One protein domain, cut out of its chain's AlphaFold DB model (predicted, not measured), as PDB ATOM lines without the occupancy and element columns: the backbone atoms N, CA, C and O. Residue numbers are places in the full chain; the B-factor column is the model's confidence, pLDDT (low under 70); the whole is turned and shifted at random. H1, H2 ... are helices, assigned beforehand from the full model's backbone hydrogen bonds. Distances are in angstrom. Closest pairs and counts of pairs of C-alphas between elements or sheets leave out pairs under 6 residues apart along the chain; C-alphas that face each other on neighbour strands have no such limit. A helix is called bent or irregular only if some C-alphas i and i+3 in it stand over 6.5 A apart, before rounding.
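AT A GLANCE: This is residues 15 to 91 of the 93 residues of the protein "Alpha/beta-type small acid-soluble spore protein" of Thermoactinomyces daqus (UniProt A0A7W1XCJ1). One long helix, H3, crosses two shorter helices, H1 and H2, which stand side by side on the same side of it. The last turns of H3 stick out beyond this body as an arm, residues 82 to 91, of which 82 to 89 belong to H3; at the opposite end of the domain a long loop, residues 48 to 62, joins H2 to H3. The printed part has 77 residues, with three named helices in the order H1, H2, H3 and no named strand, and its class is all helix. It is elongated, spanning 47 by 25 by 23 A, and only just compact, close to loose, with a radius of gyration of the C-alphas of 13.8 A.

HOW THE PARTS SIT: Start at H1, residues 15 to 30, and go on to H2, residues 37 to 47: they touch, with H1 using residues 19 to 26 alone, and the closest C-alphas are those of Lys 23 and Pro 37, 5.4 A apart. These two run the same way at a shallow tilt of 30 degrees. H3, residues 63 to 89, touches H1 with residues 73 to 80 alone, and H1 touches H3 with residues 21 to 26 alone; look at Lys 22 and Met 77, whose C-alphas are the closest of the two helices at 5.8 A. Their lines are about perpendicular, at 80 degrees. H3 touches H2 with residues 69 to 73 alone, and the closest C-alphas are those of Ala 45 and Ile 69, 5.9 A apart. H2 and H3 run opposite ways at a steep tilt of 61 degrees. The helix packing is mostly crossed, only just, with 1 of the 3 touching pairs at a shallow tilt. In the backbone of H1 and H3 every O i to N i+4 pair is within hydrogen-bond range; in H2 it is 5 of 7.

IN THESE COORDINATES: Find C-alpha 15 at (129.120, 176.369, 149.086); from there H1 runs 22.3 A to C-alpha 30. H2 begins at C-alpha 37, at (123.791, 170.633, 141.034), and covers 16.4 A to C-alpha 47; it is irregular, but only just, with C-alphas 38 and 41 6.9 A apart. H3 begins at C-alpha 63, has a kink of 32 degrees near residue 70, and ends 37.3 A away at C-alpha 89, at (122.578, 198.724, 145.209).

THE WHOLE: Look at Asp 60 and Arg 91 for the two C-alphas farthest apart, 47.6 A. Without the residues that stand free, the body of 67 residues spans 31 by 24 by 21 A. The link from H1 to H2 is short, with 6 residues, and the link from H2 to H3 is long, with 15. The printed part has no cut. The mean pLDDT of the printed part is 92.8, and no printed residue is under 70 in this model.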
ATOM      1  N   GLU A  15     128.906 177.388 150.121       89.19
ATOM      2  CA  GLU A  15     129.120 176.369 149.086       89.19
ATOM      3  C   GLU A  15     127.813 175.829 148.513       89.19
ATOM      4  O   GLU A  15     127.656 175.747 147.294       89.19
ATOM      5  N   GLU A  16     126.858 175.505 149.382       90.88
ATOM      6  CA  GLU A  16     125.568 174.967 148.967       90.88
ATOM      7  C   GLU A  16     124.766 175.999 148.162       90.88
ATOM      8  O   GLU A  16     124.256 175.691 147.082       90.88
ATOM      9  N   GLY A  17     124.725 177.247 148.641       92.88
ATOM     10  CA  GLY A  17     124.067 178.355 147.947       92.88
ATOM     11  C   GLY A  17     124.678 178.615 146.572       92.88
ATOM     12  O   GLY A  17     123.958 178.704 145.581       92.88
ATOM     13  N   VAL A  18     126.010 178.640 146.484       92.69
ATOM     14  CA  VAL A  18     126.731 178.807 145.216       92.69
ATOM     15  C   VAL A  18     126.478 177.634 144.265       92.69
ATOM     16  O   VAL A  18     126.334 177.845 143.064       92.69
ATOM     17  N   ASN A  19     126.400 176.396 144.759       92.12
ATOM     18  CA  ASN A  19     126.114 175.236 143.912       92.12
ATOM     19  C   ASN A  19     124.678 175.257 143.366       92.12
ATOM     20  O   ASN A  19     124.483 174.976 142.183       92.12
ATOM     21  N   ARG A  20     123.688 175.646 144.182       93.69
ATOM     22  CA  ARG A  20     122.312 175.873 143.705       93.69
ATOM     23  C   ARG A  20     122.262 176.984 142.660       93.69
ATOM     24  O   ARG A  20     121.690 176.789 141.594       93.69
ATOM     25  N   PHE A  21     122.954 178.087 142.915       95.12
ATOM     26  CA  PHE A  21     122.978 179.223 142.008       95.12
ATOM     27  C   PHE A  21     123.643 178.898 140.659       95.12
ATOM     28  O   PHE A  21     123.112 179.253 139.612       95.12
ATOM     29  N   LYS A  22     124.748 178.134 140.636       94.62
ATOM     30  CA  LYS A  22     125.336 177.624 139.377       94.62
ATOM     31  C   LYS A  22     124.316 176.858 138.540       94.62
ATOM     32  O   LYS A  22     124.270 177.038 137.329       94.62
ATOM     33  N   LYS A  23     123.520 176.000 139.183       95.44
ATOM     34  CA  LYS A  23     122.474 175.212 138.524       95.44
ATOM     35  C   LYS A  23     121.396 176.112 137.926       95.44
ATOM     36  O   LYS A  23     121.052 175.936 136.765       95.44
ATOM     37  N   GLU A  24     120.899 177.077 138.694       95.44
ATOM     38  CA  GLU A  24     119.886 178.042 138.243       95.44
ATOM     39  C   GLU A  24     120.370 178.854 137.041       95.44
ATOM     40  O   GLU A  24     119.690 178.902 136.019       95.44
ATOM     41  N   VAL A  25     121.580 179.412 137.124       95.62
ATOM     42  CA  VAL A  25     122.171 180.195 136.033       95.62
ATOM     43  C   VAL A  25     122.356 179.343 134.782       95.62
ATOM     44  O   VAL A  25     122.022 179.784 133.689       95.62
ATOM     45  N   VAL A  26     122.857 178.114 134.913       94.31
ATOM     46  CA  VAL A  26     123.051 177.232 133.755       94.31
ATOM     47  C   VAL A  26     121.715 176.825 133.134       94.31
ATOM     48  O   VAL A  26     121.589 176.896 131.916       94.31
ATOM     49  N   ASN A  27     120.706 176.489 133.943       95.12
ATOM     50  CA  ASN A  27     119.352 176.220 133.455       95.12
ATOM     51  C   ASN A  27     118.773 177.414 132.692       95.12
ATOM     52  O   ASN A  27     118.189 177.239 131.627       95.12
ATOM     53  N   GLN A  28     118.991 178.630 133.194       94.06
ATOM     54  CA  GLN A  28     118.553 179.851 132.530       94.06
ATOM     55  C   GLN A  28     119.299 180.098 131.208       94.06
ATOM     56  O   GLN A  28     118.675 180.484 130.226       94.06
ATOM     57  N   VAL A  29     120.619 179.897 131.172       93.50
ATOM     58  CA  VAL A  29     121.446 180.196 129.990       93.50
ATOM     59  C   VAL A  29     121.279 179.146 128.891       93.50
ATOM     60  O   VAL A  29     121.251 179.500 127.717       93.50
ATOM     61  N   LEU A  30     121.178 177.865 129.251       91.25
ATOM     62  CA  LEU A  30     121.069 176.761 128.293       91.25
ATOM     63  C   LEU A  30     119.624 176.336 128.005       91.25
ATOM     64  O   LEU A  30     119.406 175.494 127.140       91.25
ATOM     65  N   GLY A  31     118.638 176.861 128.739       91.62
ATOM     66  CA  GLY A  31     117.253 176.390 128.649       91.62
ATOM     67  C   GLY A  31     117.076 174.943 129.127       91.62
ATOM     68  O   GLY A  31     116.163 174.248 128.684       91.62
ATOM     69  N   THR A  32     117.962 174.460 130.001       89.12
ATOM     70  CA  THR A  32     117.937 173.091 130.532       89.12
ATOM     71  C   THR A  32     117.162 173.018 131.844       89.12
ATOM     72  O   THR A  32     116.993 174.019 132.536       89.12
ATOM     73  N   ASN A  33     116.732 171.817 132.237       90.38
ATOM     74  CA  ASN A  33     116.107 171.583 133.540       90.38
ATOM     75  C   ASN A  33     116.919 170.585 134.375       90.38
ATOM     76  O   ASN A  33     116.536 169.434 134.572       90.38
ATOM     77  N   ILE A  34     118.087 171.026 134.833       90.69
ATOM     78  CA  ILE A  34     118.970 170.234 135.683       90.69
ATOM     79  C   ILE A  34     118.405 170.223 137.103       90.69
ATOM     80  O   ILE A  34     118.250 171.277 137.727       90.69
ATOM     81  N   THR A  35     118.147 169.028 137.638       89.00
ATOM     82  CA  THR A  35     117.633 168.844 139.006       89.00
ATOM     83  C   THR A  35     118.759 168.866 140.040       89.00
ATOM     84  O   THR A  35     118.663 169.567 141.052       89.00
ATOM     85  N   ASN A  36     119.852 168.143 139.772       88.75
ATOM     86  CA  ASN A  36     120.977 167.974 140.691       88.75
ATOM     87  C   ASN A  36     122.148 168.916 140.333       88.75
ATOM     88  O   ASN A  36     122.655 168.850 139.212       88.75
ATOM     89  N   PRO A  37     122.635 169.762 141.266       84.94
ATOM     90  CA  PRO A  37     123.791 170.633 141.034       84.94
ATOM     91  C   PRO A  37     125.060 169.923 140.535       84.94
ATOM     92  O   PRO A  37     125.858 170.525 139.817       84.94
ATOM     93  N   GLU A  38     125.265 168.652 140.890       84.19
ATOM     94  CA  GLU A  38     126.449 167.891 140.468       84.19
ATOM     95  C   GLU A  38     126.423 167.545 138.965       84.19
ATOM     96  O   GLU A  38     127.477 167.359 138.352       84.19
ATOM     97  N   ASP A  39     125.242 167.542 138.335       91.00
ATOM     98  CA  ASP A  39     125.083 167.246 136.907       91.00
ATOM     99  C   ASP A  39     125.355 168.456 135.998       91.00
ATOM    100  O   ASP A  39     125.528 168.291 134.791       91.00
ATOM    101  N   VAL A  40     125.494 169.662 136.560       92.75
ATOM    102  CA  VAL A  40     125.729 170.906 135.802       92.75
ATOM    103  C   VAL A  40     126.930 170.796 134.864       92.75
ATOM    104  O   VAL A  40     126.858 171.183 133.702       92.75
ATOM    105  N   LYS A  41     128.037 170.221 135.341       92.25
ATOM    106  CA  LYS A  41     129.248 170.051 134.521       92.25
ATOM    107  C   LYS A  41     129.032 169.118 133.338       92.25
ATOM    108  O   LYS A  41     129.647 169.319 132.301       92.25
ATOM    109  N   MET A  42     128.195 168.102 133.516       92.75
ATOM    110  CA  MET A  42     127.931 167.090 132.499       92.75
ATOM    111  C   MET A  42     127.063 167.655 131.387       92.75
ATOM    112  O   MET A  42     127.359 167.430 130.220       92.75
ATOM    113  N   GLU A  43     126.042 168.430 131.750       93.44
ATOM    114  CA  GLU A  43     125.188 169.090 130.767       93.44
ATOM    115  C   GLU A  43     125.985 170.114 129.955       93.44
ATOM    116  O   GLU A  43     125.958 170.095 128.731       93.44
ATOM    117  N   VAL A  44     126.795 170.939 130.624       94.25
ATOM    118  CA  VAL A  44     127.669 171.901 129.939       94.25
ATOM    119  C   VAL A  44     128.677 171.190 129.034       94.25
ATOM    120  O   VAL A  44     128.866 171.604 127.898       94.25
ATOM    121  N   ALA A  45     129.298 170.100 129.493       94.69
ATOM    122  CA  ALA A  45     130.207 169.315 128.659       94.69
ATOM    123  C   ALA A  45     129.512 168.763 127.409       94.69
ATOM    124  O   ALA A  45     130.073 168.853 126.322       94.69
ATOM    125  N   LYS A  46     128.277 168.264 127.550       93.75
ATOM    126  CA  LYS A  46     127.463 167.769 126.436       93.75
ATOM    127  C   LYS A  46     127.169 168.863 125.407       93.75
ATOM    128  O   LYS A  46     127.262 168.597 124.217       93.75
ATOM    129  N   GLN A  47     126.863 170.084 125.848       93.25
ATOM    130  CA  GLN A  47     126.622 171.216 124.939       93.25
ATOM    131  C   GLN A  47     127.855 171.602 124.113       93.25
ATOM    132  O   GLN A  47     127.719 172.080 122.991       93.25
ATOM    133  N   PHE A  48     129.055 171.394 124.657       93.44
ATOM    134  CA  PHE A  48     130.319 171.682 123.974       93.44
ATOM    135  C   PHE A  48     130.947 170.460 123.291       93.44
ATOM    136  O   PHE A  48     132.078 170.564 122.825       93.44
ATOM    137  N   ASP A  49     130.246 169.322 123.248       94.75
ATOM    138  CA  ASP A  49     130.749 168.047 122.719       94.75
ATOM    139  C   ASP A  49     132.079 167.593 123.362       94.75
ATOM    140  O   ASP A  49     132.977 167.043 122.728       94.75
ATOM    141  N   ILE A  50     132.229 167.848 124.667       94.88
ATOM    142  CA  ILE A  50     133.424 167.479 125.431       94.88
ATOM    143  C   ILE A  50     133.169 166.149 126.156       94.88
ATOM    144  O   ILE A  50     132.221 166.058 126.948       94.88
ATOM    145  N   PRO A  51     134.029 165.125 125.985       91.25
ATOM    146  CA  PRO A  51     133.844 163.804 126.582       91.25
ATOM    147  C   PRO A  51     134.190 163.806 128.081       91.25
ATOM    148  O   PRO A  51     135.232 163.318 128.516       91.25
ATOM    149  N   LEU A  52     133.296 164.363 128.899       92.62
ATOM    150  CA  LEU A  52     133.421 164.380 130.353       92.62
ATOM    151  C   LEU A  52     132.829 163.105 130.961       92.62
ATOM    152  O   LEU A  52     131.661 162.786 130.749       92.62
ATOM    153  N   ARG A  53     133.607 162.381 131.771       90.44
ATOM    154  CA  ARG A  53     133.134 161.164 132.451       90.44
ATOM    155  C   ARG A  53     132.649 161.477 133.868       90.44
ATOM    156  O   ARG A  53     133.355 162.140 134.631       90.44
ATOM    157  N   LYS A  54     131.470 160.950 134.244       84.75
ATOM    158  CA  LYS A  54     130.929 161.041 135.623       84.75
ATOM    159  C   LYS A  54     131.761 160.242 136.629       84.75
ATOM    160  O   LYS A  54     131.929 160.659 137.771       84.75
ATOM    161  N   ARG A  55     132.244 159.068 136.216       83.75
ATOM    162  CA  ARG A  55     133.043 158.142 137.031       83.75
ATOM    163  C   ARG A  55     134.437 157.998 136.426       83.75
ATOM    164  O   ARG A  55     134.587 158.043 135.209       83.75
ATOM    165  N   GLY A  56     135.438 157.805 137.280       82.75
ATOM    166  CA  GLY A  56     136.842 157.723 136.873       82.75
ATOM    167  C   GLY A  56     137.553 159.080 136.818       82.75
ATOM    168  O   GLY A  56     137.070 160.097 137.325       82.75
ATOM    169  N   GLY A  57     138.766 159.080 136.266       83.19
ATOM    170  CA  GLY A  57     139.544 160.294 136.025       83.19
ATOM    171  C   GLY A  57     139.157 160.964 134.708       83.19
ATOM    172  O   GLY A  57     138.633 160.313 133.815       83.19
ATOM    173  N   ASN A  58     139.455 162.253 134.583       87.88
ATOM    174  CA  ASN A  58     139.324 163.045 133.353       87.88
ATOM    175  C   ASN A  58     140.667 163.746 133.055       87.88
ATOM    176  O   ASN A  58     140.697 164.921 132.712       87.88
ATOM    177  N   GLY A  59     141.788 163.072 133.347       88.00
ATOM    178  CA  GLY A  59     143.140 163.644 133.223       88.00
ATOM    179  C   GLY A  59     143.665 163.709 131.785       88.00
ATOM    180  O   GLY A  59     144.623 164.415 131.514       88.00
ATOM    181  N   ASP A  60     143.016 162.975 130.894       91.06
ATOM    182  CA  ASP A  60     143.155 162.951 129.438       91.06
ATOM    183  C   ASP A  60     142.346 164.055 128.735       91.06
ATOM    184  O   ASP A  60     142.593 164.334 127.565       91.06
ATOM    185  N   ILE A  61     141.393 164.701 129.422       93.19
ATOM    186  CA  ILE A  61     140.681 165.856 128.863       93.19
ATOM    187  C   ILE A  61     141.673 167.006 128.709       93.19
ATOM    188  O   ILE A  61     142.396 167.352 129.648       93.19
ATOM    189  N   ARG A  62     141.679 167.632 127.528       94.31
ATOM    190  CA  ARG A  62     142.524 168.797 127.262       94.31
ATOM    191  C   ARG A  62     142.214 169.895 128.274       94.31
ATOM    192  O   ARG A  62     141.056 170.183 128.573       94.31
ATOM    193  N   ALA A  63     143.261 170.553 128.768       92.75
ATOM    194  CA  ALA A  63     143.115 171.653 129.720       92.75
ATOM    195  C   ALA A  63     142.192 172.764 129.187       92.75
ATOM    196  O   ALA A  63     141.422 173.341 129.950       92.75
ATOM    197  N   GLU A  64     142.227 173.007 127.876       94.38
ATOM    198  CA  GLU A  64     141.334 173.935 127.183       94.38
ATOM    199  C   GLU A  64     139.856 173.542 127.331       94.38
ATOM    200  O   GLU A  64     139.038 174.381 127.692       94.38
ATOM    201  N   ASP A  65     139.512 172.270 127.134       95.69
ATOM    202  CA  ASP A  65     138.130 171.786 127.209       95.69
ATOM    203  C   ASP A  65     137.613 171.779 128.653       95.69
ATOM    204  O   ASP A  65     136.502 172.232 128.940       95.69
ATOM    205  N   ALA A  66     138.460 171.379 129.605       92.19
ATOM    206  CA  ALA A  66     138.160 171.556 131.023       92.19
ATOM    207  C   ALA A  66     137.949 173.045 131.376       92.19
ATOM    208  O   ALA A  66     137.053 173.383 132.159       92.19
ATOM    209  N   GLY A  67     138.748 173.927 130.769       93.25
ATOM    210  CA  GLY A  67     138.636 175.378 130.864       93.25
ATOM    211  C   GLY A  67     137.329 175.914 130.282       93.25
ATOM    212  O   GLY A  67     136.681 176.721 130.940       93.25
ATOM    213  N   LYS A  68     136.887 175.425 129.118       95.62
ATOM    214  CA  LYS A  68     135.600 175.788 128.499       95.62
ATOM    215  C   LYS A  68     134.431 175.451 129.420       95.62
ATOM    216  O   LYS A  68     133.620 176.325 129.712       95.62
ATOM    217  N   ILE A  69     134.389 174.231 129.965       94.25
ATOM    218  CA  ILE A  69     133.325 173.810 130.894       94.25
ATOM    219  C   ILE A  69     133.339 174.673 132.162       94.25
ATOM    220  O   ILE A  69     132.312 175.218 132.572       94.25
ATOM    221  N   GLY A  70     134.504 174.802 132.804       92.88
ATOM    222  CA  GLY A  70     134.640 175.552 134.053       92.88
ATOM    223  C   GLY A  70     134.374 177.047 133.883       92.88
ATOM    224  O   GLY A  70     133.678 177.645 134.704       92.88
ATOM    225  N   GLY A  71     134.898 177.633 132.809       94.88
ATOM    226  CA  GLY A  71     134.749 179.038 132.447       94.88
ATOM    227  C   GLY A  71     133.319 179.387 132.059       94.88
ATOM    228  O   GLY A  71     132.814 180.408 132.511       94.88
ATOM    229  N   PHE A  72     132.627 178.516 131.324       95.94
ATOM    230  CA  PHE A  72     131.214 178.712 131.012       95.94
ATOM    231  C   PHE A  72     130.358 178.760 132.284       95.94
ATOM    232  O   PHE A  72     129.584 179.696 132.475       95.94
ATOM    233  N   ILE A  73     130.524 177.792 133.192       94.38
ATOM    234  CA  ILE A  73     129.752 177.748 134.444       94.38
ATOM    235  C   ILE A  73     130.114 178.936 135.341       94.38
ATOM    236  O   ILE A  73     129.242 179.674 135.797       94.38
ATOM    237  N   GLY A  74     131.407 179.111 135.620       93.62
ATOM    238  CA  GLY A  74     131.894 180.118 136.559       93.62
ATOM    239  C   GLY A  74     131.702 181.543 136.048       93.62
ATOM    240  O   GLY A  74     131.280 182.406 136.811       93.62
ATOM    241  N   GLY A  75     131.963 181.784 134.765       95.62
ATOM    242  CA  GLY A  75     131.835 183.097 134.138       95.62
ATOM    243  C   GLY A  75     130.392 183.589 134.111       95.62
ATOM    244  O   GLY A  75     130.125 184.704 134.553       95.62
ATOM    245  N   ASN A  76     129.448 182.743 133.679       96.69
ATOM    246  CA  ASN A  76     128.025 183.096 133.707       96.69
ATOM    247  C   ASN A  76     127.528 183.319 135.141       96.69
ATOM    248  O   ASN A  76     126.823 184.290 135.405       96.69
ATOM    249  N   MET A  77     127.950 182.474 136.085       95.00
ATOM    250  CA  MET A  77     127.615 182.630 137.501       95.00
ATOM    251  C   MET A  77     128.114 183.970 138.064       95.00
ATOM    252  O   MET A  77     127.342 184.702 138.675       95.00
ATOM    253  N   VAL A  78     129.388 184.322 137.856       95.75
ATOM    254  CA  VAL A  78     129.957 185.586 138.358       95.75
ATOM    255  C   VAL A  78     129.279 186.788 137.704       95.75
ATOM    256  O   VAL A  78     128.916 187.732 138.403       95.75
ATOM    257  N   LYS A  79     129.048 186.739 136.387       97.19
ATOM    258  CA  LYS A  79     128.313 187.781 135.658       97.19
ATOM    259  C   LYS A  79     126.938 188.031 136.282       97.19
ATOM    260  O   LYS A  79     126.558 189.181 136.494       97.19
ATOM    261  N   GLU A  80     126.227 186.963 136.630       97.56
ATOM    262  CA  GLU A  80     124.912 187.063 137.250       97.56
ATOM    263  C   GLU A  80     124.970 187.569 138.699       97.56
ATOM    264  O   GLU A  80     124.161 188.412 139.086       97.56
ATOM    265  N   MET A  81     125.959 187.143 139.495       95.44
ATOM    266  CA  MET A  81     126.173 187.683 140.847       95.44
ATOM    267  C   MET A  81     126.392 189.198 140.821       95.44
ATOM    268  O   MET A  81     125.781 189.922 141.608       95.44
ATOM    269  N   VAL A  82     127.232 189.686 139.901       97.00
ATOM    270  CA  VAL A  82     127.502 191.122 139.743       97.00
ATOM    271  C   VAL A  82     126.226 191.868 139.356       97.00
ATOM    272  O   VAL A  82     125.916 192.894 139.959       97.00
ATOM    273  N   ARG A  83     125.437 191.324 138.421       97.00
ATOM    274  CA  ARG A  83     124.147 191.900 138.017       97.00
ATOM    275  C   ARG A  83     123.179 192.033 139.197       97.00
ATOM    276  O   ARG A  83     122.556 193.081 139.373       97.00
ATOM    277  N   LEU A  84     123.049 190.986 140.016       95.75
ATOM    278  CA  LEU A  84     122.186 190.993 141.203       95.75
ATOM    279  C   LEU A  84     122.674 191.993 142.259       95.75
ATOM    280  O   LEU A  84     121.857 192.711 142.839       95.75
ATOM    281  N   ALA A  85     123.989 192.086 142.473       95.19
ATOM    282  CA  ALA A  85     124.583 193.052 143.390       95.19
ATOM    283  C   ALA A  85     124.322 194.498 142.938       95.19
ATOM    284  O   ALA A  85     123.827 195.301 143.725       95.19
ATOM    285  N   GLN A  86     124.561 194.811 141.660       96.44
ATOM    286  CA  GLN A  86     124.265 196.124 141.073       96.44
ATOM    287  C   GLN A  86     122.787 196.497 141.224       96.44
ATOM    288  O   GLN A  86     122.470 197.598 141.666       96.44
ATOM    289  N   ARG A  87     121.875 195.561 140.936       96.56
ATOM    290  CA  ARG A  87     120.431 195.773 141.110       96.56
ATOM    291  C   ARG A  87     120.042 196.018 142.569       96.56
ATOM    292  O   ARG A  87     119.127 196.792 142.823       96.56
ATOM    293  N   SER A  88     120.692 195.334 143.510       94.81
ATOM    294  CA  SER A  88     120.467 195.522 144.948       94.81
ATOM    295  C   SER A  88     120.927 196.903 145.413       94.81
ATOM    296  O   SER A  88     120.215 197.554 146.169       94.81
ATOM    297  N   MET A  89     122.074 197.378 144.913       95.75
ATOM    298  CA  MET A  89     122.578 198.724 145.209       95.75
ATOM    299  C   MET A  89     121.647 199.810 144.666       95.75
ATOM    300  O   MET A  89     121.261 200.684 145.423       95.75
ATOM    301  N   ALA A  90     121.185 199.691 143.418       94.94
ATOM    302  CA  ALA A  90     120.281 200.675 142.811       94.94
ATOM    303  C   ALA A  90     118.866 200.720 143.432       94.94
ATOM    304  O   ALA A  90     118.059 201.566 143.068       94.94
ATOM    305  N   ARG A  91     118.521 199.758 144.299       90.69
ATOM    306  CA  ARG A  91     117.246 199.699 145.041       90.69
ATOM    307  C   ARG A  91     117.367 200.183 146.486       90.69
ATOM    308  O   ARG A  91     116.379 200.132 147.211       90.69
TER     309      ARG A  91